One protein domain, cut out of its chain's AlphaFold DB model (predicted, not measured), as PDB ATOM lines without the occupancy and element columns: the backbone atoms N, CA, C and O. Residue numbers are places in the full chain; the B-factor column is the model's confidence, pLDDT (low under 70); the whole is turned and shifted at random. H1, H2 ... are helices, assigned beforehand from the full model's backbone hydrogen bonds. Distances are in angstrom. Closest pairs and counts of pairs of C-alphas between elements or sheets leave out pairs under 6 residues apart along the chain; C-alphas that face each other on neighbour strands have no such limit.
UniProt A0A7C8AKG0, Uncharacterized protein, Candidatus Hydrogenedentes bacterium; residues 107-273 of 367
ATOM      1  N   GLU A 107      92.219 -15.372 -55.288       80.94
ATOM      2  CA  GLU A 107      93.339 -16.294 -55.323       80.94
ATOM      3  C   GLU A 107      92.826 -17.698 -55.646       80.94
ATOM      4  O   GLU A 107      93.241 -18.286 -56.642       80.94
ATOM      5  N   ARG A 108      91.866 -18.243 -54.903       84.75
ATOM      6  CA  ARG A 108      91.343 -19.591 -55.168       84.75
ATOM      7  C   ARG A 108      90.804 -19.736 -56.601       84.75
ATOM      8  O   ARG A 108      91.086 -20.738 -57.256       84.75
ATOM      9  N   LYS A 109      90.137 -18.708 -57.144       83.19
ATOM     10  CA  LYS A 109      89.696 -18.679 -58.556       83.19
ATOM     11  C   LYS A 109      90.849 -18.705 -59.549       83.19
ATOM     12  O   LYS A 109      90.823 -19.502 -60.481       83.19
ATOM     13  N   ARG A 110      91.866 -17.859 -59.346       84.25
ATOM     14  CA  ARG A 110      93.067 -17.826 -60.197       84.25
ATOM     15  C   ARG A 110      93.736 -19.198 -60.259       84.25
ATOM     16  O   ARG A 110      94.038 -19.661 -61.344       84.25
ATOM     17  N   GLN A 111      93.851 -19.892 -59.125       89.38
ATOM     18  CA  GLN A 111      94.419 -21.244 -59.104       89.38
ATOM     19  C   GLN A 111      93.626 -22.227 -59.966       89.38
ATOM     20  O   GLN A 111      94.205 -23.039 -60.680       89.38
ATOM     21  N   MET A 112      92.292 -22.173 -59.883       91.19
ATOM     22  CA  MET A 112      91.443 -23.012 -60.720       91.19
ATOM     23  C   MET A 112      91.615 -22.657 -62.204       91.19
ATOM     24  O   MET A 112      91.679 -23.565 -63.025       91.19
ATOM     25  N   MET A 113      91.753 -21.370 -62.548       89.19
ATOM     26  CA  MET A 113      92.064 -20.938 -63.917       89.19
ATOM     27  C   MET A 113      93.421 -21.461 -64.401       89.19
ATOM     28  O   MET A 113      93.506 -21.929 -65.531       89.19
ATOM     29  N   ASP A 114      94.449 -21.457 -63.551       91.69
ATOM     30  CA  ASP A 114      95.773 -21.999 -63.880       91.69
ATOM     31  C   ASP A 114      95.697 -23.512 -64.177       91.69
ATOM     32  O   ASP A 114      96.269 -24.004 -65.154       91.69
ATOM     33  N   TYR A 115      94.923 -24.265 -63.382       94.62
ATOM     34  CA  TYR A 115      94.648 -25.675 -63.679       94.62
ATOM     35  C   TYR A 115      93.834 -25.847 -64.967       94.62
ATOM     36  O   TYR A 115      94.154 -26.728 -65.761       94.62
ATOM     37  N   VAL A 116      92.817 -25.015 -65.215       93.88
ATOM     38  CA  VAL A 116      92.034 -25.044 -66.462       93.88
ATOM     39  C   VAL A 116      92.927 -24.795 -67.680       93.88
ATOM     40  O   VAL A 116      92.828 -25.555 -68.640       93.88
ATOM     41  N   LEU A 117      93.863 -23.844 -67.611       92.31
ATOM     42  CA  LEU A 117      94.843 -23.590 -68.673       92.31
ATOM     43  C   LEU A 117      95.681 -24.838 -68.987       92.31
ATOM     44  O   LEU A 117      95.921 -25.156 -70.154       92.31
ATOM     45  N   CYS A 118      96.089 -25.592 -67.959       95.38
ATOM     46  CA  CYS A 118      96.784 -26.864 -68.157       95.38
ATOM     47  C   CYS A 118      95.920 -27.878 -68.918       95.38
ATOM     48  O   CYS A 118      96.416 -28.583 -69.798       95.38
ATOM     49  N   LEU A 119      94.629 -27.956 -68.590       97.56
ATOM     50  CA  LEU A 119      93.690 -28.876 -69.230       97.56
ATOM     51  C   LEU A 119      93.388 -28.477 -70.682       97.56
ATOM     52  O   LEU A 119      93.372 -29.349 -71.551       97.56
ATOM     53  N   ASP A 120      93.221 -27.182 -70.965       96.00
ATOM     54  CA  ASP A 120      93.070 -26.662 -72.330       96.00
ATOM     55  C   ASP A 120      94.279 -27.017 -73.191       96.00
ATOM     56  O   ASP A 120      94.139 -27.530 -74.302       96.00
ATOM     57  N   ALA A 121      95.485 -26.791 -72.669       95.06
ATOM     58  CA  ALA A 121      96.707 -27.106 -73.389       95.06
ATOM     59  C   ALA A 121      96.858 -28.615 -73.632       95.06
ATOM     60  O   ALA A 121      97.275 -29.017 -74.720       95.06
ATOM     61  N   TRP A 122      96.470 -29.466 -72.676       98.06
ATOM     62  CA  TRP A 122      96.448 -30.917 -72.885       98.06
ATOM     63  C   TRP A 122      95.473 -31.314 -74.009       98.06
ATOM     64  O   TRP A 122      95.853 -32.066 -74.913       98.06
ATOM     65  N   LEU A 123      94.259 -30.745 -74.025       96.75
ATOM     66  CA  LEU A 123      93.275 -30.932 -75.105       96.75
ATOM     67  C   LEU A 123      93.766 -30.408 -76.460       96.75
ATOM     68  O   LEU A 123      93.481 -31.004 -77.499       96.75
ATOM     69  N   ALA A 124      94.533 -29.323 -76.477       95.81
ATOM     70  CA  ALA A 124      95.131 -28.779 -77.694       95.81
ATOM     71  C   ALA A 124      96.349 -29.590 -78.178       95.81
ATOM     72  O   ALA A 124      96.807 -29.404 -79.301       95.81
ATOM     73  N   GLY A 125      96.864 -30.524 -77.368       95.88
ATOM     74  CA  GLY A 125      98.079 -31.283 -77.685       95.88
ATOM     75  C   GLY A 125      99.365 -30.489 -77.453       95.88
ATOM     76  O   GLY A 125     100.393 -30.801 -78.046       95.88
ATOM     77  N   GLY A 126      99.302 -29.467 -76.599       96.38
ATOM     78  CA  GLY A 126     100.454 -28.704 -76.142       96.38
ATOM     79  C   GLY A 126     101.415 -29.532 -75.285       96.38
ATOM     80  O   GLY A 126     101.088 -30.622 -74.796       96.38
ATOM     81  N   SER A 127     102.626 -29.002 -75.096       97.19
ATOM     82  CA  SER A 127     103.639 -29.623 -74.243       97.19
ATOM     83  C   SER A 127     103.506 -29.159 -72.787       97.19
ATOM     84  O   SER A 127     103.225 -27.980 -72.546       97.19
ATOM     85  N   PRO A 128     103.756 -30.042 -71.801       97.44
ATOM     86  CA  PRO A 128     103.733 -29.656 -70.391       97.44
ATOM     87  C   PRO A 128     104.812 -28.613 -70.064       97.44
ATOM     88  O   PRO A 128     104.584 -27.755 -69.217       97.44
ATOM     89  N   ASP A 129     105.952 -28.642 -70.762       97.44
ATOM     90  CA  ASP A 129     107.060 -27.704 -70.543       97.44
ATOM     91  C   ASP A 129     106.688 -26.265 -70.925       97.44
ATOM     92  O   ASP A 129     107.016 -25.332 -70.196       97.44
ATOM     93  N   ALA A 130     105.978 -26.074 -72.046       94.50
ATOM     94  CA  ALA A 130     105.563 -24.744 -72.490       94.50
ATOM     95  C   ALA A 130     104.548 -24.123 -71.522       94.50
ATOM     96  O   ALA A 130     104.680 -22.962 -71.145       94.50
ATOM     97  N   VAL A 131     103.572 -24.917 -71.072       94.19
ATOM     98  CA  VAL A 131     102.558 -24.470 -70.106       94.19
ATOM     99  C   VAL A 131     103.184 -24.193 -68.743       94.19
ATOM    100  O   VAL A 131     102.894 -23.172 -68.129       94.19
ATOM    101  N   GLY A 132     104.080 -25.072 -68.283       94.50
ATOM    102  CA  GLY A 132     104.811 -24.873 -67.037       94.50
ATOM    103  C   GLY A 132     105.637 -23.585 -67.058       94.50
ATOM    104  O   GLY A 132     105.631 -22.848 -66.076       94.50
ATOM    105  N   ALA A 133     106.301 -23.275 -68.176       93.12
ATOM    106  CA  ALA A 133     107.045 -22.027 -68.341       93.12
ATOM    107  C   ALA A 133     106.134 -20.788 -68.323       93.12
ATOM    108  O   ALA A 133     106.467 -19.810 -67.654       93.12
ATOM    109  N   GLU A 134     104.981 -20.843 -68.998       91.69
ATOM    110  CA  GLU A 134     103.985 -19.764 -68.996       91.69
ATOM    111  C   GLU A 134     103.463 -19.491 -67.576       91.69
ATOM    112  O   GLU A 134     103.518 -18.362 -67.090       91.69
ATOM    113  N   LEU A 135     103.044 -20.534 -66.854       91.12
ATOM    114  CA  LEU A 135     102.540 -20.409 -65.482       91.12
ATOM    115  C   LEU A 135     103.608 -19.905 -64.501       91.12
ATOM    116  O   LEU A 135     103.306 -19.114 -63.607       91.12
ATOM    117  N   MET A 136     104.871 -20.306 -64.683       92.06
ATOM    118  CA  MET A 136     105.991 -19.748 -63.917       92.06
ATOM    119  C   MET A 136     106.211 -18.262 -64.217       92.06
ATOM    120  O   MET A 136     106.493 -17.497 -63.295       92.06
ATOM    121  N   ALA A 137     106.069 -17.839 -65.478       88.75
ATOM    122  CA  ALA A 137     106.218 -16.441 -65.882       88.75
ATOM    123  C   ALA A 137     105.106 -15.543 -65.319       88.75
ATOM    124  O   ALA A 137     105.359 -14.379 -65.009       88.75
ATOM    125  N   LEU A 138     103.904 -16.091 -65.117       84.00
ATOM    126  CA  LEU A 138     102.822 -15.398 -64.417       84.00
ATOM    127  C   LEU A 138     103.168 -15.126 -62.936       84.00
ATOM    128  O   LEU A 138     102.633 -14.191 -62.353       84.00
ATOM    129  N   GLY A 139     104.122 -15.854 -62.343       66.56
ATOM    130  CA  GLY A 139     104.762 -15.471 -61.077       66.56
ATOM    131  C   GLY A 139     103.902 -15.665 -59.827       66.56
ATOM    132  O   GLY A 139     104.186 -15.082 -58.778       66.56
ATOM    133  N   TYR A 140     102.850 -16.478 -59.910       63.75
ATOM    134  CA  TYR A 140     101.913 -16.669 -58.811       63.75
ATOM    135  C   TYR A 140     102.148 -18.022 -58.111       63.75
ATOM    136  O   TYR A 140     101.951 -19.079 -58.705       63.75
ATOM    137  N   ARG A 141     102.458 -17.954 -56.803       67.62
ATOM    138  CA  ARG A 141     102.451 -19.041 -55.785       67.62
ATOM    139  C   ARG A 141     103.694 -19.929 -55.680       67.62
ATOM    140  O   ARG A 141     104.535 -20.009 -56.561       67.62
ATOM    141  N   GLN A 142     103.737 -20.657 -54.562       82.06
ATOM    142  CA  GLN A 142     104.691 -21.724 -54.245       82.06
ATOM    143  C   GLN A 142     104.313 -23.072 -54.902       82.06
ATOM    144  O   GLN A 142     104.431 -24.115 -54.264       82.06
ATOM    145  N   ILE A 143     103.801 -23.066 -56.140       89.12
ATOM    146  CA  ILE A 143     103.504 -24.297 -56.893       89.12
ATOM    147  C   ILE A 143     104.635 -24.530 -57.895       89.12
ATOM    148  O   ILE A 143     104.993 -23.630 -58.651       89.12
ATOM    149  N   ASP A 144     105.181 -25.744 -57.922       93.56
ATOM    150  CA  ASP A 144     106.132 -26.165 -58.954       93.56
ATOM    151  C   ASP A 144     105.351 -26.537 -60.223       93.56
ATOM    152  O   ASP A 144     105.023 -27.702 -60.471       93.56
ATOM    153  N   TRP A 145     104.987 -25.513 -61.000       94.56
ATOM    154  CA  TRP A 145     104.191 -25.669 -62.216       94.56
ATOM    155  C   TRP A 145     104.816 -26.615 -63.250       94.56
ATOM    156  O   TRP A 145     104.081 -27.467 -63.753       94.56
ATOM    157  N   PRO A 146     106.137 -26.581 -63.534       95.81
ATOM    158  CA  PRO A 146     106.770 -27.571 -64.405       95.81
ATOM    159  C   PRO A 146     106.499 -29.009 -63.957       95.81
ATOM    160  O   PRO A 146     106.121 -29.861 -64.770       95.81
ATOM    161  N   LYS A 147     106.623 -29.284 -62.653       96.38
ATOM    162  CA  LYS A 147     106.316 -30.606 -62.105       96.38
ATOM    163  C   LYS A 147     104.832 -30.950 -62.213       96.38
ATOM    164  O   LYS A 147     104.518 -32.058 -62.650       96.38
ATOM    165  N   VAL A 148     103.939 -30.029 -61.848       96.25
ATOM    166  CA  VAL A 148     102.481 -30.225 -61.937       96.25
ATOM    167  C   VAL A 148     102.060 -30.549 -63.370       96.25
ATOM    168  O   VAL A 148     101.374 -31.546 -63.585       96.25
ATOM    169  N   CYS A 149     102.510 -29.775 -64.363       97.31
ATOM    170  CA  CYS A 149     102.195 -30.021 -65.770       97.31
ATOM    171  C   CYS A 149     102.756 -31.373 -66.240       97.31
ATOM    172  O   CYS A 149     102.027 -32.171 -66.827       97.31
ATOM    173  N   SER A 150     104.020 -31.687 -65.934       98.19
ATOM    174  CA  SER A 150     104.613 -32.994 -66.265       98.19
ATOM    175  C   SER A 150     103.795 -34.154 -65.687       98.19
ATOM    176  O   SER A 150     103.494 -35.127 -66.385       98.19
ATOM    177  N   ASP A 151     103.445 -34.080 -64.404       98.25
ATOM    178  CA  ASP A 151     102.759 -35.171 -63.722       98.25
ATOM    179  C   ASP A 151     101.296 -35.283 -64.171       98.25
ATOM    180  O   ASP A 151     100.823 -36.399 -64.389       98.25
ATOM    181  N   LEU A 152     100.611 -34.164 -64.433       98.00
ATOM    182  CA  LEU A 152      99.277 -34.150 -65.036       98.00
ATOM    183  C   LEU A 152      99.265 -34.844 -66.408       98.00
ATOM    184  O   LEU A 152      98.413 -35.699 -66.649       98.00
ATOM    185  N   TRP A 153     100.228 -34.548 -67.288       98.25
ATOM    186  CA  TRP A 153     100.326 -35.207 -68.599       98.25
ATOM    187  C   TRP A 153     100.551 -36.714 -68.461       98.25
ATOM    188  O   TRP A 153      99.957 -37.493 -69.206       98.25
ATOM    189  N   LYS A 154     101.371 -37.148 -67.495       98.12
ATOM    190  CA  LYS A 154     101.576 -38.580 -67.211       98.12
ATOM    191  C   LYS A 154     100.306 -39.247 -66.687       98.12
ATOM    192  O   LYS A 154     100.022 -40.378 -67.075       98.12
ATOM    193  N   VAL A 155      99.561 -38.564 -65.816       97.50
ATOM    194  CA  VAL A 155      98.297 -39.056 -65.249       97.50
ATOM    195  C   VAL A 155      97.244 -39.226 -66.339       97.50
ATOM    196  O   VAL A 155      96.646 -40.297 -66.440       97.50
ATOM    197  N   LEU A 156      97.035 -38.201 -67.168       98.00
ATOM    198  CA  LEU A 156      96.055 -38.249 -68.252       98.00
ATOM    199  C   LEU A 156      96.500 -39.190 -69.378       98.00
ATOM    200  O   LEU A 156      95.676 -39.884 -69.972       98.00
ATOM    201  N   GLY A 157      97.806 -39.293 -69.629       97.38
ATOM    202  CA  GLY A 157      98.392 -40.222 -70.587       97.38
ATOM    203  C   GLY A 157      97.960 -39.944 -72.030       97.38
ATOM    204  O   GLY A 157      97.806 -38.795 -72.446       97.38
ATOM    205  N   LYS A 158      97.787 -41.014 -72.817       97.31
ATOM    206  CA  LYS A 158      97.340 -40.914 -74.213       97.31
ATOM    207  C   LYS A 158      95.928 -40.323 -74.280       97.31
ATOM    208  O   LYS A 158      95.036 -40.781 -73.568       97.31
ATOM    209  N   ARG A 159      95.740 -39.376 -75.201       97.69
ATOM    210  CA  ARG A 159      94.439 -38.818 -75.576       97.69
ATOM    211  C   ARG A 159      93.564 -39.881 -76.245       97.69
ATOM    212  O   ARG A 159      93.967 -40.507 -77.227       97.69
ATOM    213  N   THR A 160      92.390 -40.091 -75.675       98.31
ATOM    214  CA  THR A 160      91.304 -40.930 -76.190       98.31
ATOM    215  C   THR A 160      90.057 -40.060 -76.275       98.31
ATOM    216  O   THR A 160      89.960 -39.073 -75.545       98.31
ATOM    217  N   GLU A 161      89.093 -40.433 -77.120       97.94
ATOM    218  CA  GLU A 161      87.827 -39.694 -77.248       97.94
ATOM    219  C   GLU A 161      87.152 -39.497 -75.878       97.94
ATOM    220  O   GLU A 161      86.753 -38.390 -75.527       97.94
ATOM    221  N   LEU A 162      87.108 -40.555 -75.059       98.12
ATOM    222  CA  LEU A 162      86.533 -40.508 -73.716       98.12
ATOM    223  C   LEU A 162      87.218 -39.462 -72.824       98.12
ATOM    224  O   LEU A 162      86.540 -38.648 -72.196       98.12
ATOM    225  N   LYS A 163      88.554 -39.463 -72.762       98.50
ATOM    226  CA  LYS A 163      89.292 -38.501 -71.933       98.50
ATOM    227  C   LYS A 163      89.119 -37.079 -72.430       98.50
ATOM    228  O   LYS A 163      88.948 -36.183 -71.615       98.50
ATOM    229  N   GLU A 164      89.158 -36.867 -73.740       98.50
ATOM    230  CA  GLU A 164      88.974 -35.539 -74.323       98.50
ATOM    231  C   GLU A 164      87.611 -34.957 -73.951       98.50
ATOM    232  O   GLU A 164      87.550 -33.841 -73.441       98.50
ATOM    233  N   LEU A 165      86.538 -35.741 -74.086       98.31
ATOM    234  CA  LEU A 165      85.189 -35.302 -73.729       98.31
ATOM    235  C   LEU A 165      85.022 -35.069 -72.219       98.31
ATOM    236  O   LEU A 165      84.415 -34.076 -71.819       98.31
ATOM    237  N   LEU A 166      85.582 -35.933 -71.363       98.25
ATOM    238  CA  LEU A 166      85.536 -35.741 -69.907       98.25
ATOM    239  C   LEU A 166      86.302 -34.483 -69.468       98.25
ATOM    240  O   LEU A 166      85.818 -33.731 -68.620       98.25
ATOM    241  N   ILE A 167      87.480 -34.239 -70.047       98.25
ATOM    242  CA  ILE A 167      88.283 -33.047 -69.754       98.25
ATOM    243  C   ILE A 167      87.580 -31.795 -70.274       98.25
ATOM    244  O   ILE A 167      87.481 -30.812 -69.543       98.25
ATOM    245  N   GLU A 168      87.016 -31.833 -71.480       96.69
ATOM    246  CA  GLU A 168      86.241 -30.719 -72.022       96.69
ATOM    247  C   GLU A 168      85.026 -30.395 -71.133       96.69
ATOM    248  O   GLU A 168      84.814 -29.230 -70.784       96.69
ATOM    249  N   ARG A 169      84.270 -31.405 -70.674       95.38
ATOM    250  CA  ARG A 169      83.154 -31.202 -69.733       95.38
ATOM    251  C   ARG A 169      83.600 -30.537 -68.442       95.38
ATOM    252  O   ARG A 169      82.915 -29.640 -67.944       95.38
ATOM    253  N   LEU A 170      84.710 -31.017 -67.884       96.06
ATOM    254  CA  LEU A 170      85.274 -30.518 -66.640       96.06
ATOM    255  C   LEU A 170      85.693 -29.052 -66.788       96.06
ATOM    256  O   LEU A 170      85.326 -28.241 -65.941       96.06
ATOM    257  N   ILE A 171      86.386 -28.698 -67.873       93.69
ATOM    258  CA  ILE A 171      86.770 -27.313 -68.172       93.69
ATOM    259  C   ILE A 171      85.537 -26.407 -68.243       93.69
ATOM    260  O   ILE A 171      85.530 -25.343 -67.618       93.69
ATOM    261  N   HIS A 172      84.479 -26.829 -68.947       89.25
ATOM    262  CA  HIS A 172      83.219 -26.073 -69.004       89.25
ATOM    263  C   HIS A 172      82.634 -25.830 -67.609       89.25
ATOM    264  O   HIS A 172      82.281 -24.692 -67.298       89.25
ATOM    265  N   SER A 173      82.627 -26.848 -66.744       89.94
ATOM    266  CA  SER A 173      82.120 -26.710 -65.371       89.94
ATOM    267  C   SER A 173      82.961 -25.791 -64.511       89.94
ATOM    268  O   SER A 173      82.419 -24.926 -63.825       89.94
ATOM    269  N   GLN A 174      84.287 -25.920 -64.557       89.75
ATOM    270  CA  GLN A 174      85.152 -25.072 -63.741       89.75
ATOM    271  C   GLN A 174      85.080 -23.610 -64.181       89.75
ATOM    272  O   GLN A 174      84.954 -22.728 -63.334       89.75
ATOM    273  N   ARG A 175      85.056 -23.335 -65.491       85.25
ATOM    274  CA  ARG A 175      84.865 -21.969 -66.001       85.25
ATOM    275  C   ARG A 175      83.501 -21.396 -65.618       85.25
ATOM    276  O   ARG A 175      83.438 -20.242 -65.202       85.25
ATOM    277  N   TRP A 176      82.429 -22.187 -65.719       82.06
ATOM    278  CA  TRP A 176      81.094 -21.764 -65.284       82.06
ATOM    279  C   TRP A 176      81.083 -21.404 -63.799       82.06
ATOM    280  O   TRP A 176      80.658 -20.311 -63.438       82.06
ATOM    281  N   LYS A 177      81.645 -22.270 -62.950       81.25
ATOM    282  CA  LYS A 177      81.770 -22.040 -61.507       81.25
ATOM    283  C   LYS A 177      82.546 -20.761 -61.215       81.25
ATOM    284  O   LYS A 177      82.054 -19.917 -60.479       81.25
ATOM    285  N   ILE A 178      83.728 -20.581 -61.806       78.62
ATOM    286  CA  ILE A 178      84.553 -19.377 -61.606       78.62
ATOM    287  C   ILE A 178      83.766 -18.102 -61.940       78.62
ATOM    288  O   ILE A 178      83.881 -17.119 -61.208       78.62
ATOM    289  N   LYS A 179      82.944 -18.132 -63.001       72.94
ATOM    290  CA  LYS A 179      82.094 -17.004 -63.408       72.94
ATOM    291  C   LYS A 179      80.880 -16.794 -62.501       72.94
ATOM    292  O   LYS A 179      80.564 -15.649 -62.205       72.94
ATOM    293  N   GLN A 180      80.212 -17.863 -62.070       67.06
ATOM    294  CA  GLN A 180      79.038 -17.782 -61.192       67.06
ATOM    295  C   GLN A 180      79.395 -17.353 -59.771       67.06
ATOM    296  O   GLN A 180      78.661 -16.604 -59.140       67.06
ATOM    297  N   MET A 181      80.552 -17.781 -59.271       62.09
ATOM    298  CA  MET A 181      81.009 -17.479 -57.915       62.09
ATOM    299  C   MET A 181      81.613 -16.067 -57.805       62.09
ATOM    300  O   MET A 181      82.582 -15.876 -57.075       62.09
ATOM    301  N   ALA A 182      81.114 -15.094 -58.578       52.50
ATOM    302  CA  ALA A 182      81.637 -13.731 -58.674       52.50
ATOM    303  C   ALA A 182      81.587 -12.977 -57.328       52.50
ATOM    304  O   ALA A 182      80.638 -13.089 -56.558       52.50
ATOM    305  N   TRP A 183      82.654 -12.228 -57.058       50.28
ATOM    306  CA  TRP A 183      82.832 -11.286 -55.945       50.28
ATOM    307  C   TRP A 183      82.307  -9.897 -56.353       50.28
ATOM    308  O   TRP A 183      82.251  -9.617 -57.551       50.28
ATOM    309  N   GLU A 184      81.959  -9.017 -55.407       39.34
ATOM    310  CA  GLU A 184      81.372  -7.692 -55.717       39.34
ATOM    311  C   GLU A 184      82.271  -6.809 -56.607       39.34
ATOM    312  O   GLU A 184      81.758  -6.082 -57.457       39.34
ATOM    313  N   ASP A 185      83.595  -6.980 -56.528       39.53
ATOM    314  CA  ASP A 185      84.576  -6.316 -57.402       39.53
ATOM    315  C   ASP A 185      85.171  -7.234 -58.483       39.53
ATOM    316  O   ASP A 185      85.917  -6.793 -59.367       39.53
ATOM    317  N   ASP A 186      84.814  -8.520 -58.464       41.41
ATOM    318  CA  ASP A 186      85.101  -9.434 -59.563       41.41
ATOM    319  C   ASP A 186      84.043  -9.209 -60.638       41.41
ATOM    320  O   ASP A 186      83.183 -10.051 -60.902       41.41
ATOM    321  N   LEU A 187      84.111  -8.056 -61.300       42.84
ATOM    322  CA  LEU A 187      83.396  -7.891 -62.553       42.84
ATOM    323  C   LEU A 187      83.748  -9.109 -63.421       42.84
ATOM    324  O   LEU A 187      84.927  -9.372 -63.651       42.84
ATOM    325  N   ALA A 188      82.743  -9.836 -63.919       44.12
ATOM    326  CA  ALA A 188      82.898 -10.932 -64.882       44.12
ATOM    327  C   ALA A 188      84.025 -10.730 -65.935       44.12
ATOM    328  O   ALA A 188      84.700 -11.704 -66.262       44.12
ATOM    329  N   PRO A 189      84.307  -9.507 -66.452       39.41
ATOM    330  CA  PRO A 189      85.469  -9.250 -67.314       39.41
ATOM    331  C   PRO A 189      86.877  -9.423 -66.700       39.41
ATOM    332  O   PRO A 189      87.827  -9.563 -67.467       39.41
ATOM    333  N   ALA A 190      87.059  -9.398 -65.375       41.41
ATOM    334  CA  ALA A 190      88.365  -9.474 -64.704       41.41
ATOM    335  C   ALA A 190      88.935 -10.904 -64.593       41.41
ATOM    336  O   ALA A 190      90.145 -11.060 -64.428       41.41
ATOM    337  N   PHE A 191      88.091 -11.935 -64.715       46.12
ATOM    338  CA  PHE A 191      88.480 -13.358 -64.755       46.12
ATOM    339  C   PHE A 191      88.305 -13.935 -66.158       46.12
ATOM    340  O   PHE A 191      87.745 -15.012 -66.351       46.12
ATOM    341  N   GLY A 192      88.798 -13.179 -67.136       40.69
ATOM    342  CA  GLY A 192      88.785 -13.561 -68.533       40.69
ATOM    343  C   GLY A 192      87.525 -13.082 -69.248       40.69
ATOM    344  O   GLY A 192      86.420 -13.595 -69.067       40.69
ATOM    345  N   ARG A 193      87.746 -12.187 -70.214       37.06
ATOM    346  CA  ARG A 193      86.968 -12.155 -71.462       37.06
ATOM    347  C   ARG A 193      87.242 -13.387 -72.343       37.06
ATOM    348  O   ARG A 193      86.919 -13.371 -73.525       37.06
ATOM    349  N   ASP A 194      87.804 -14.449 -71.781       39.28
ATOM    350  CA  ASP A 194      88.117 -15.666 -72.500       39.28
ATOM    351  C   ASP A 194      86.804 -16.409 -72.726       39.28
ATOM    352  O   ASP A 194      86.157 -16.880 -71.784       39.28
ATOM    353  N   GLU A 195      86.331 -16.328 -73.971       38.31
ATOM    354  CA  GLU A 195      85.802 -17.419 -74.802       38.31
ATOM    355  C   GLU A 195      85.166 -18.608 -74.060       38.31
ATOM    356  O   GLU A 195      85.363 -19.776 -74.392       38.31
ATOM    357  N   TYR A 196      84.333 -18.334 -73.059       37.50
ATOM    358  CA  TYR A 196      83.379 -19.311 -72.575       37.50
ATOM    359  C   TYR A 196      82.332 -19.457 -73.672       37.50
ATOM    360  O   TYR A 196      81.400 -18.662 -73.760       37.50
ATOM    361  N   LEU A 197      82.524 -20.462 -74.524       39.25
ATOM    362  CA  LEU A 197      81.584 -20.926 -75.545       39.25
ATOM    363  C   LEU A 197      80.399 -21.677 -74.903       39.25
ATOM    364  O   LEU A 197      80.002 -22.741 -75.376       39.25
ATOM    365  N   GLY A 198      79.885 -21.171 -73.781       34.00
ATOM    366  CA  GLY A 198      78.530 -21.485 -73.350       34.00
ATOM    367  C   GLY A 198      77.599 -20.689 -74.249       34.00
ATOM    368  O   GLY A 198      77.730 -19.468 -74.336       34.00
ATOM    369  N   ASP A 199      76.746 -21.382 -74.993       33.19
ATOM    370  CA  ASP A 199      75.897 -20.745 -75.991       33.19
ATOM    371  C   ASP A 199      74.962 -19.704 -75.361       33.19
ATOM    372  O   ASP A 199      74.366 -19.913 -74.304       33.19
ATOM    373  N   TYR A 200      74.801 -18.589 -76.078       30.19
ATOM    374  CA  TYR A 200      73.764 -17.592 -75.847       30.19
ATOM    375  C   TYR A 200      72.376 -18.254 -75.961       30.19
ATOM    376  O   TYR A 200      71.847 -18.401 -77.061       30.19
ATOM    377  N   ALA A 201      71.758 -18.643 -74.849       30.88
ATOM    378  CA  ALA A 201      70.341 -19.009 -74.828       30.88
ATOM    379  C   ALA A 201      69.490 -17.771 -74.524       30.88
ATOM    380  O   ALA A 201      69.758 -17.095 -73.547       30.88
ATOM    381  N   ALA A 202      68.447 -17.493 -75.311       30.19
ATOM    382  CA  ALA A 202      67.592 -16.299 -75.193       30.19
ATOM    383  C   ALA A 202      66.740 -16.206 -73.902       30.19
ATOM    384  O   ALA A 202      65.993 -15.246 -73.726       30.19
ATOM    385  N   SER A 203      66.835 -17.190 -73.008       30.27
ATOM    386  CA  SER A 203      66.122 -17.242 -71.731       30.27
ATOM    387  C   SER A 203      67.109 -17.596 -70.621       30.27
ATOM    388  O   SER A 203      67.669 -18.693 -70.613       30.27
ATOM    389  N   GLY A 204      67.353 -16.659 -69.702       28.98
ATOM    390  CA  GLY A 204      68.150 -16.911 -68.502       28.98
ATOM    391  C   GLY A 204      67.501 -17.965 -67.601       28.98
ATOM    392  O   GLY A 204      66.278 -18.067 -67.551       28.98
ATOM    393  N   CYS A 205      68.323 -18.743 -66.902       31.67
ATOM    394  CA  CYS A 205      67.874 -19.581 -65.796       31.67
ATOM    395  C   CYS A 205      67.976 -18.753 -64.517       31.67
ATOM    396  O   CYS A 205      69.053 -18.262 -64.164       31.67
ATOM    397  N   GLU A 206      66.845 -18.582 -63.849       32.56
ATOM    398  CA  GLU A 206      66.794 -18.186 -62.453       32.56
ATOM    399  C   GLU A 206      67.259 -19.396 -61.636       32.56
ATOM    400  O   GLU A 206      66.488 -20.320 -61.385       32.56
ATOM    401  N   ILE A 207      68.532 -19.429 -61.232       36.50
ATOM    402  CA  ILE A 207      68.867 -20.201 -60.032       36.50
ATOM    403  C   ILE A 207      68.338 -19.360 -58.876       36.50
ATOM    404  O   ILE A 207      69.016 -18.456 -58.377       36.50
ATOM    405  N   ASP A 208      67.078 -19.622 -58.543       33.84
ATOM    406  CA  ASP A 208      66.358 -19.010 -57.437       33.84
ATOM    407  C   ASP A 208      67.232 -19.095 -56.176       33.84
ATOM    408  O   ASP A 208      67.580 -20.175 -55.694       33.84
ATOM    409  N   GLY A 209      67.655 -17.932 -55.682       36.06
ATOM    410  CA  GLY A 209      68.287 -17.795 -54.374       36.06
ATOM    411  C   GLY A 209      69.812 -17.694 -54.304       36.06
ATOM    412  O   GLY A 209      70.284 -17.471 -53.206       36.06
ATOM    413  N   CYS A 210      70.611 -17.794 -55.376       37.50
ATOM    414  CA  CYS A 210      72.093 -17.789 -55.252       37.50
ATOM    415  C   CYS A 210      72.831 -16.630 -55.944       37.50
ATOM    416  O   CYS A 210      73.984 -16.782 -56.342       37.50
ATOM    417  N   THR A 211      72.215 -15.454 -56.080       37.22
ATOM    418  CA  THR A 211      72.891 -14.307 -56.702       37.22
ATOM    419  C   THR A 211      72.929 -13.095 -55.767       37.22
ATOM    420  O   THR A 211      71.965 -12.353 -55.635       37.22
ATOM    421  N   TYR A 212      74.082 -12.865 -55.123       37.22
ATOM    422  CA  TYR A 212      74.397 -11.550 -54.533       37.22
ATOM    423  C   TYR A 212      74.527 -10.471 -55.612       37.22
ATOM    424  O   TYR A 212      74.345  -9.286 -55.351       37.22
ATOM    425  N   VAL A 213      74.783 -10.883 -56.855       39.00
ATOM    426  CA  VAL A 213      74.734 -10.002 -58.013       39.00
ATOM    427  C   VAL A 213      73.314 -10.047 -58.562       39.00
ATOM    428  O   VAL A 213      72.930 -11.002 -59.220       39.00
ATOM    429  N   SER A 214      72.536  -9.005 -58.293       32.75
ATOM    430  CA  SER A 214      71.121  -8.779 -58.640       32.75
ATOM    431  C   SER A 214      70.764  -8.803 -60.140       32.75
ATOM    432  O   SER A 214      69.795  -8.185 -60.582       32.75
ATOM    433  N   ARG A 215      71.529  -9.521 -60.960       40.41
ATOM    434  CA  ARG A 215      71.208  -9.870 -62.335       40.41
ATOM    435  C   ARG A 215      71.698 -11.297 -62.558       40.41
ATOM    436  O   ARG A 215      72.906 -11.455 -62.753       40.41
ATOM    437  N   PRO A 216      70.820 -12.324 -62.588       42.94
ATOM    438  CA  PRO A 216      71.144 -13.514 -63.363       42.94
ATOM    439  C   PRO A 216      71.666 -12.999 -64.696       42.94
ATOM    440  O   PRO A 216      70.958 -12.241 -65.358       42.94
ATOM    441  N   LEU A 217      72.926 -13.280 -65.036       47.84
ATOM    442  CA  LEU A 217      73.409 -12.975 -66.372       47.84
ATOM    443  C   LEU A 217      72.525 -13.827 -67.276       47.84
ATOM    444  O   LEU A 217      72.688 -15.057 -67.267       47.84
ATOM    445  N   PRO A 218      71.550 -13.231 -67.992       43.84
ATOM    446  CA  PRO A 218      70.730 -14.012 -68.887       43.84
ATOM    447  C   PRO A 218      71.726 -14.713 -69.805       43.84
ATOM    448  O   PRO A 218      72.738 -14.112 -70.188       43.84
ATOM    449  N   ASN A 219      71.474 -15.977 -70.130       52.28
ATOM    450  CA  ASN A 219      72.276 -16.738 -71.088       52.28
ATOM    451  C   ASN A 219      73.557 -17.425 -70.531       52.28
ATOM    452  O   ASN A 219      74.326 -17.950 -71.328       52.28
ATOM    453  N   PHE A 220      73.793 -17.489 -69.208       55.75
ATOM    454  CA  PHE A 220      74.923 -18.238 -68.596       55.75
ATOM    455  C   PHE A 220      74.486 -19.478 -67.798       55.75
ATOM    456  O   PHE A 220      74.802 -19.645 -66.614       55.75
ATOM    457  N   VAL A 221      73.763 -20.374 -68.464       66.25
ATOM    458  CA  VAL A 221      73.264 -21.615 -67.863       66.25
ATOM    459  C   VAL A 221      74.003 -22.798 -68.478       66.25
ATOM    460  O   VAL A 221      73.949 -23.003 -69.689       66.25
ATOM    461  N   GLU A 222      74.751 -23.536 -67.658       74.50
ATOM    462  CA  GLU A 222      75.630 -24.604 -68.140       74.50
ATOM    463  C   GLU A 222      74.851 -25.738 -68.825       74.50
ATOM    464  O   GLU A 222      75.213 -26.164 -69.920       74.50
ATOM    465  N   ASP A 223      73.782 -26.215 -68.192       73.88
ATOM    466  CA  ASP A 223      72.953 -27.334 -68.655       73.88
ATOM    467  C   ASP A 223      72.104 -26.989 -69.892       73.88
ATOM    468  O   ASP A 223      71.775 -27.863 -70.699       73.88
ATOM    469  N   ALA A 224      71.799 -25.706 -70.091       75.50
ATOM    470  CA  ALA A 224      71.108 -25.217 -71.278       75.50
ATOM    471  C   ALA A 224      72.024 -25.091 -72.507       75.50
ATOM    472  O   ALA A 224      71.508 -24.881 -73.601       75.50
ATOM    473  N   SER A 225      73.351 -25.215 -72.364       81.00
ATOM    474  CA  SER A 225      74.304 -25.104 -73.478       81.00
ATOM    475  C   SER A 225      74.186 -26.304 -74.434       81.00
ATOM    476  O   SER A 225      74.535 -27.424 -74.047       81.00
ATOM    477  N   PRO A 226      73.783 -26.120 -75.711       85.75
ATOM    478  CA  PRO A 226      73.788 -27.169 -76.729       85.75
ATOM    479  C   PRO A 226      75.127 -27.894 -76.871       85.75
ATOM    480  O   PRO A 226      75.145 -29.097 -77.139       85.75
ATOM    481  N   ARG A 227      76.259 -27.196 -76.695       86.94
ATOM    482  CA  ARG A 227      77.581 -27.838 -76.674       86.94
ATOM    483  C   ARG A 227      77.709 -28.818 -75.509       86.94
ATOM    484  O   ARG A 227      78.131 -29.951 -75.733       86.94
ATOM    485  N   VAL A 228      77.324 -28.404 -74.300       90.56
ATOM    486  CA  VAL A 228      77.346 -29.273 -73.112       90.56
ATOM    487  C   VAL A 228      76.384 -30.440 -73.300       90.56
ATOM    488  O   VAL A 228      76.789 -31.576 -73.101       90.56
ATOM    489  N   GLN A 229      75.165 -30.204 -73.784       91.25
ATOM    490  CA  GLN A 229      74.178 -31.262 -74.030       91.25
ATOM    491  C   GLN A 229      74.674 -32.316 -75.027       91.25
ATOM    492  O   GLN A 229      74.553 -33.512 -74.770       91.25
ATOM    493  N   LYS A 230      75.276 -31.896 -76.149       94.38
ATOM    494  CA  LYS A 230      75.882 -32.822 -77.125       94.38
ATOM    495  C   LYS A 230      77.019 -33.629 -76.508       94.38
ATOM    496  O   LYS A 230      77.137 -34.824 -76.767       94.38
ATOM    497  N   LEU A 231      77.846 -32.969 -75.705       95.44
ATOM    498  CA  LEU A 231      78.968 -33.597 -75.032       95.44
ATOM    499  C   LEU A 231      78.496 -34.620 -73.986       95.44
ATOM    500  O   LEU A 231      78.992 -35.743 -73.975       95.44
ATOM    501  N   GLU A 232      77.515 -34.268 -73.151       95.62
ATOM    502  CA  GLU A 232      76.935 -35.167 -72.146       95.62
ATOM    503  C   GLU A 232      76.215 -36.351 -72.805       95.62
ATOM    504  O   GLU A 232      76.363 -37.478 -72.341       95.62
ATOM    505  N   ALA A 233      75.511 -36.132 -73.921       97.12
ATOM    506  CA  ALA A 233      74.897 -37.209 -74.695       97.12
ATOM    507  C   ALA A 233      75.950 -38.193 -75.222       97.12
ATOM    508  O   ALA A 233      75.803 -39.403 -75.057       97.12
ATOM    509  N   ARG A 234      77.055 -37.688 -75.789       97.94
ATOM    510  CA  ARG A 234      78.139 -38.549 -76.271       97.94
ATOM    511  C   ARG A 234      78.825 -39.300 -75.131       97.94
ATOM    512  O   ARG A 234      79.130 -40.479 -75.282       97.94
ATOM    513  N   LEU A 235      79.042 -38.653 -73.986       98.00
ATOM    514  CA  LEU A 235      79.601 -39.309 -72.802       98.00
ATOM    515  C   LEU A 235      78.679 -40.399 -72.255       98.00
ATOM    516  O   LEU A 235      79.177 -41.466 -71.909       98.00
ATOM    517  N   ALA A 236      77.363 -40.183 -72.247       97.50
ATOM    518  CA  ALA A 236      76.394 -41.201 -71.847       97.50
ATOM    519  C   ALA A 236      76.444 -42.457 -72.737       97.50
ATOM    520  O   ALA A 236      76.179 -43.556 -72.260       97.50
ATOM    521  N   GLU A 237      76.815 -42.315 -74.013       98.06
ATOM    522  CA  GLU A 237      76.979 -43.449 -74.932       98.06
ATOM    523  C   GLU A 237      78.271 -44.242 -74.689       98.06
ATOM    524  O   GLU A 237      78.273 -45.466 -74.835       98.06
ATOM    525  N   ILE A 238      79.385 -43.564 -74.378       97.62
ATOM    526  CA  ILE A 238      80.725 -44.181 -74.411       97.62
ATOM    527  C   ILE A 238      81.374 -44.383 -73.041       97.62
ATOM    528  O   ILE A 238      82.378 -45.089 -72.949       97.62
ATOM    529  N   CYS A 239      80.863 -43.747 -71.984       97.19
ATOM    530  CA  CYS A 239      81.430 -43.802 -70.641       97.19
ATOM    531  C   CYS A 239      80.549 -44.674 -69.729       97.19
ATOM    532  O   CYS A 239      79.484 -44.226 -69.306       97.19
ATOM    533  N   PRO A 240      80.988 -45.892 -69.357       94.12
ATOM    534  CA  PRO A 240      80.203 -46.773 -68.486       94.12
ATOM    535  C   PRO A 240      79.879 -46.166 -67.114       94.12
ATOM    536  O   PRO A 240      78.826 -46.440 -66.549       94.12
ATOM    537  N   ASP A 241      80.776 -45.323 -66.592       93.44
ATOM    538  CA  ASP A 241      80.643 -44.647 -65.297       93.44
ATOM    539  C   ASP A 241      80.137 -43.194 -65.447       93.44
ATOM    540  O   ASP A 241      80.410 -42.353 -64.585       93.44
ATOM    541  N   TRP A 242      79.446 -42.857 -66.547       94.81
ATOM    542  CA  TRP A 242      79.097 -41.468 -66.863       94.81
ATOM    543  C   TRP A 242      78.369 -40.753 -65.725       94.81
ATOM    544  O   TRP A 242      78.784 -39.664 -65.349       94.81
ATOM    545  N   GLU A 243      77.350 -41.363 -65.116       92.44
ATOM    546  CA  GLU A 243      76.590 -40.728 -64.027       92.44
ATOM    547  C   GLU A 243      77.481 -40.338 -62.836       92.44
ATOM    548  O   GLU A 243      77.311 -39.274 -62.239       92.44
ATOM    549  N   TRP A 244      78.500 -41.147 -62.525       91.50
ATOM    550  CA  TRP A 244      79.471 -40.812 -61.484       91.50
ATOM    551  C   TRP A 244      80.350 -39.621 -61.881       91.50
ATOM    552  O   TRP A 244      80.547 -38.703 -61.079       91.50
ATOM    553  N   PHE A 245      80.863 -39.607 -63.115       93.69
ATOM    554  CA  PHE A 245      81.647 -38.482 -63.628       93.69
ATOM    555  C   PHE A 245      80.811 -37.203 -63.701       93.69
ATOM    556  O   PHE A 245      81.272 -36.161 -63.242       93.69
ATOM    557  N   ARG A 246      79.583 -37.285 -64.220       93.44
ATOM    558  CA  ARG A 246      78.628 -36.179 -64.320       93.44
ATOM    559  C   ARG A 246      78.372 -35.558 -62.956       93.44
ATOM    560  O   ARG A 246      78.593 -34.361 -62.794       93.44
ATOM    561  N   TYR A 247      78.011 -36.381 -61.972       88.94
ATOM    562  CA  TYR A 247      77.805 -35.940 -60.596       88.94
ATOM    563  C   TYR A 247      79.070 -35.267 -60.037       88.94
ATOM    564  O   TYR A 247      79.033 -34.128 -59.581       88.94
ATOM    565  N   THR A 248      80.229 -35.916 -60.150       88.69
ATOM    566  CA  THR A 248      81.487 -35.390 -59.587       88.69
ATOM    567  C   THR A 248      81.910 -34.072 -60.248       88.69
ATOM    568  O   THR A 248      82.388 -33.158 -59.574       88.69
ATOM    569  N   ILE A 249      81.709 -33.940 -61.563       92.06
ATOM    570  CA  ILE A 249      81.975 -32.703 -62.300       92.06
ATOM    571  C   ILE A 249      81.009 -31.604 -61.853       92.06
ATOM    572  O   ILE A 249      81.467 -30.496 -61.580       92.06
ATOM    573  N   GLN A 250      79.712 -31.892 -61.728       86.62
ATOM    574  CA  GLN A 250      78.699 -30.909 -61.337       86.62
ATOM    575  C   GLN A 250      78.900 -30.426 -59.894       86.62
ATOM    576  O   GLN A 250      78.992 -29.221 -59.659       86.62
ATOM    577  N   TYR A 251      79.110 -31.335 -58.943       82.06
ATOM    578  CA  TYR A 251      79.154 -31.013 -57.512       82.06
ATOM    579  C   TYR A 251      80.551 -30.664 -56.964       82.06
ATOM    580  O   TYR A 251      80.691 -30.325 -55.789       82.06
ATOM    581  N   GLY A 252      81.598 -30.663 -57.798       83.81
ATOM    582  CA  GLY A 252      82.933 -30.177 -57.425       83.81
ATOM    583  C   GLY A 252      83.009 -28.647 -57.331       83.81
ATOM    584  O   GLY A 252      83.531 -28.012 -58.250       83.81
ATOM    585  N   TRP A 253      82.443 -28.053 -56.278       84.88
ATOM    586  CA  TRP A 253      82.401 -26.601 -56.052       84.88
ATOM    587  C   TRP A 253      83.712 -26.046 -55.485       84.88
ATOM    588  O   TRP A 253      84.341 -26.670 -54.632       84.88
ATOM    589  N   LEU A 254      84.104 -24.833 -55.896       85.62
ATOM    590  CA  LEU A 254      85.359 -24.224 -55.433       85.62
ATOM    591  C   LEU A 254      85.290 -23.761 -53.971       85.62
ATOM    592  O   LEU A 254      86.322 -23.694 -53.310       85.62
ATOM    593  N   CYS A 255      84.091 -23.490 -53.453       81.88
ATOM    594  CA  CYS A 255      83.861 -23.117 -52.056       81.88
ATOM    595  C   CYS A 255      84.054 -24.289 -51.070       81.88
ATOM    596  O   CYS A 255      84.107 -24.085 -49.856       81.88
ATOM    597  N   ALA A 256      84.184 -25.521 -51.576       85.12
ATOM    598  CA  ALA A 256      84.498 -26.683 -50.755       85.12
ATOM    599  C   ALA A 256      85.965 -26.634 -50.263       85.12
ATOM    600  O   ALA A 256      86.858 -26.321 -51.063       85.12
ATOM    601  N   PRO A 257      86.264 -27.035 -49.007       83.62
ATOM    602  CA  PRO A 257      87.621 -27.027 -48.438       83.62
ATOM    603  C   PRO A 257      88.648 -27.790 -49.262       83.62
ATOM    604  O   PRO A 257      89.821 -27.441 -49.291       83.62
ATOM    605  N   LYS A 258      88.193 -28.842 -49.944       86.44
ATOM    606  CA  LYS A 258      89.030 -29.772 -50.699       86.44
ATOM    607  C   LYS A 258      88.840 -29.687 -52.205       86.44
ATOM    608  O   LYS A 258      89.144 -30.659 -52.894       86.44
ATOM    609  N   ALA A 259      88.334 -28.572 -52.730       89.62
ATOM    610  CA  ALA A 259      88.022 -28.426 -54.152       89.62
ATOM    611  C   ALA A 259      89.161 -28.902 -55.076       89.62
ATOM    612  O   ALA A 259      88.911 -29.655 -56.018       89.62
ATOM    613  N   PHE A 260      90.422 -28.568 -54.776       92.12
ATOM    614  CA  PHE A 260      91.542 -28.997 -55.619       92.12
ATOM    615  C   PHE A 260      91.929 -30.462 -55.409       92.12
ATOM    616  O   PHE A 260      92.428 -31.104 -56.328       92.12
ATOM    617  N   ARG A 261      91.677 -31.037 -54.228       89.25
ATOM    618  CA  ARG A 261      91.822 -32.486 -54.007       89.25
ATOM    619  C   ARG A 261      90.728 -33.272 -54.728       89.25
ATOM    620  O   ARG A 261      91.022 -34.323 -55.287       89.25
ATOM    621  N   PHE A 262      89.499 -32.758 -54.768       89.31
ATOM    622  CA  PHE A 262      88.432 -33.318 -55.598       89.31
ATOM    623  C   PHE A 262      88.819 -33.283 -57.078       89.31
ATOM    624  O   PHE A 262      88.751 -34.317 -57.741       89.31
ATOM    625  N   LEU A 263      89.309 -32.138 -57.570       93.81
ATOM    626  CA  LEU A 263      89.816 -32.004 -58.937       93.81
ATOM    627  C   LEU A 263      90.937 -33.011 -59.233       93.81
ATOM    628  O   LEU A 263      90.885 -33.714 -60.239       93.81
ATOM    629  N   GLU A 264      91.922 -33.125 -58.342       93.38
ATOM    630  CA  GLU A 264      93.043 -34.063 -58.470       93.38
ATOM    631  C   GLU A 264      92.564 -35.517 -58.598       93.38
ATOM    632  O   GLU A 264      93.019 -36.262 -59.469       93.38
ATOM    633  N   ARG A 265      91.602 -35.933 -57.767       91.69
ATOM    634  CA  ARG A 265      91.023 -37.282 -57.846       91.69
ATOM    635  C   ARG A 265      90.207 -37.503 -59.110       91.69
ATOM    636  O   ARG A 265      90.288 -38.580 -59.694       91.69
ATOM    637  N   LEU A 266      89.438 -36.505 -59.533       93.94
ATOM    638  CA  LEU A 266      88.657 -36.575 -60.761       93.94
ATOM    639  C   LEU A 266      89.573 -36.729 -61.982       93.94
ATOM    640  O   LEU A 266      89.357 -37.614 -62.800       93.94
ATOM    641  N   LEU A 267      90.647 -35.945 -62.068       96.69
ATOM    642  CA  LEU A 267      91.638 -36.060 -63.141       96.69
ATOM    643  C   LEU A 267      92.369 -37.410 -63.116       96.69
ATOM    644  O   LEU A 267      92.620 -37.996 -64.168       96.69
ATOM    645  N   TRP A 268      92.648 -37.953 -61.926       94.75
ATOM    646  CA  TRP A 268      93.157 -39.319 -61.789       94.75
ATOM    647  C   TRP A 268      92.167 -40.364 -62.326       94.75
ATOM    648  O   TRP A 268      92.568 -41.245 -63.088       94.75
ATOM    649  N   ALA A 269      90.881 -40.244 -61.983       94.25
ATOM    650  CA  ALA A 269      89.811 -41.109 -62.482       94.25
ATOM    651  C   ALA A 269      89.694 -41.041 -64.015       94.25
ATOM    652  O   ALA A 269      89.647 -42.077 -64.679       94.25
ATOM    653  N   ILE A 270      89.747 -39.833 -64.589       97.00
ATOM    654  CA  ILE A 270      89.752 -39.618 -66.044       97.00
ATOM    655  C   ILE A 270      90.976 -40.292 -66.679       97.00
ATOM    656  O   ILE A 270      90.839 -41.034 -67.650       97.00
ATOM    657  N   GLY A 271      92.172 -40.109 -66.112       96.88
ATOM    658  CA  GLY A 271      93.399 -40.748 -66.599       96.88
ATOM    659  C   GLY A 271      93.323 -42.279 -66.628       96.88
ATOM    660  O   GLY A 271      93.896 -42.915 -67.522       96.88
ATOM    661  N   LYS A 272      92.572 -42.867 -65.688       95.12
ATOM    662  CA  LYS A 272      92.296 -44.307 -65.589       95.12
ATOM    663  C   LYS A 272      91.051 -44.772 -66.351       95.12
ATOM    664  O   LYS A 272      90.841 -45.980 -66.398       95.12
ATOM    665  N   GLU A 273      90.266 -43.855 -66.914       94.44
ATOM    666  CA  GLU A 273      88.991 -44.125 -67.599       94.44
ATOM    667  C   GLU A 273      88.006 -44.948 -66.748       94.44
ATOM    668  O   GLU A 273      87.266 -45.785 -67.257       94.44
TER     669      GLU A 273
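Overview. This is residues 107 to 273 of the 367 residues of an uncharacterized protein of Candidatus Hydrogenedentes bacterium (UniProt A0A7C8AKG0). The long helix H4 runs through the middle of an up-and-down bundle of seven helices, each running against the one before it: H1, H6, H7 and H8 pack round H4, while H2 and H3 form a hairpin at one side. Away from that hairpin, past the short H5 by one end of H4, residues 192 to 225 make a long loop with no named element. The printed part has 167 residues with eight named helices, H1 to H8 in order, and no named strand: all helix. It is compact, with a radius of gyration of the C-alphas of 16.1 A and spans of 42 by 41 by 28 A.

Arrangement. Start at the hub, H4, residues 161 to 180. H1, residues 107 to 124, touches it at a shallow tilt of 27 degrees, opposite ways; their closest C-alphas, of Val 116 and Ile 171, are 6.0 A apart. H6, residues 226 to 238, touches H4 closest at Leu 231 and Leu 165, C-alphas 6.6 A apart. With residues 166 to 173 alone H4 touches H7, residues 242 to 251, closest at the C-alphas of Leu 170 and Ile 249, 5.9 A. With residues 163 to 167 alone it touches H8, residues 259 to 272, closest at the C-alphas of Lys 163 and Ile 270, 6.0 A. H5, residues 188 to 191, only just touches H4, with 3 pairs of C-alphas within 8 A, closest at Lys 179 and Ala 188, 6.3 A. H2, residues 128 to 138, forms hairpins with H1 and with H3, residues 145 to 156. Every O i to N i+4 pair is within hydrogen-bond range in the helices but H5, too short for one.

Along the chain. Find C-alpha 161 at (87.827, -39.694, -77.248); H4 runs 28.6 A from there. H1 begins at (93.339, -16.294, -55.323) and measures 25.7 A; H8, 20.0 A, ends at (92.296, -44.307, -65.589).

Size, cuts and confidence. The C-alphas of Lys 158 and Ser 214 are the two farthest apart, 44.3 A. The printed part has no cut; the link from H5 to H6 is long, 34 residues. Look for pLDDT under 70 at residues 139 to 141 and 180 to 221.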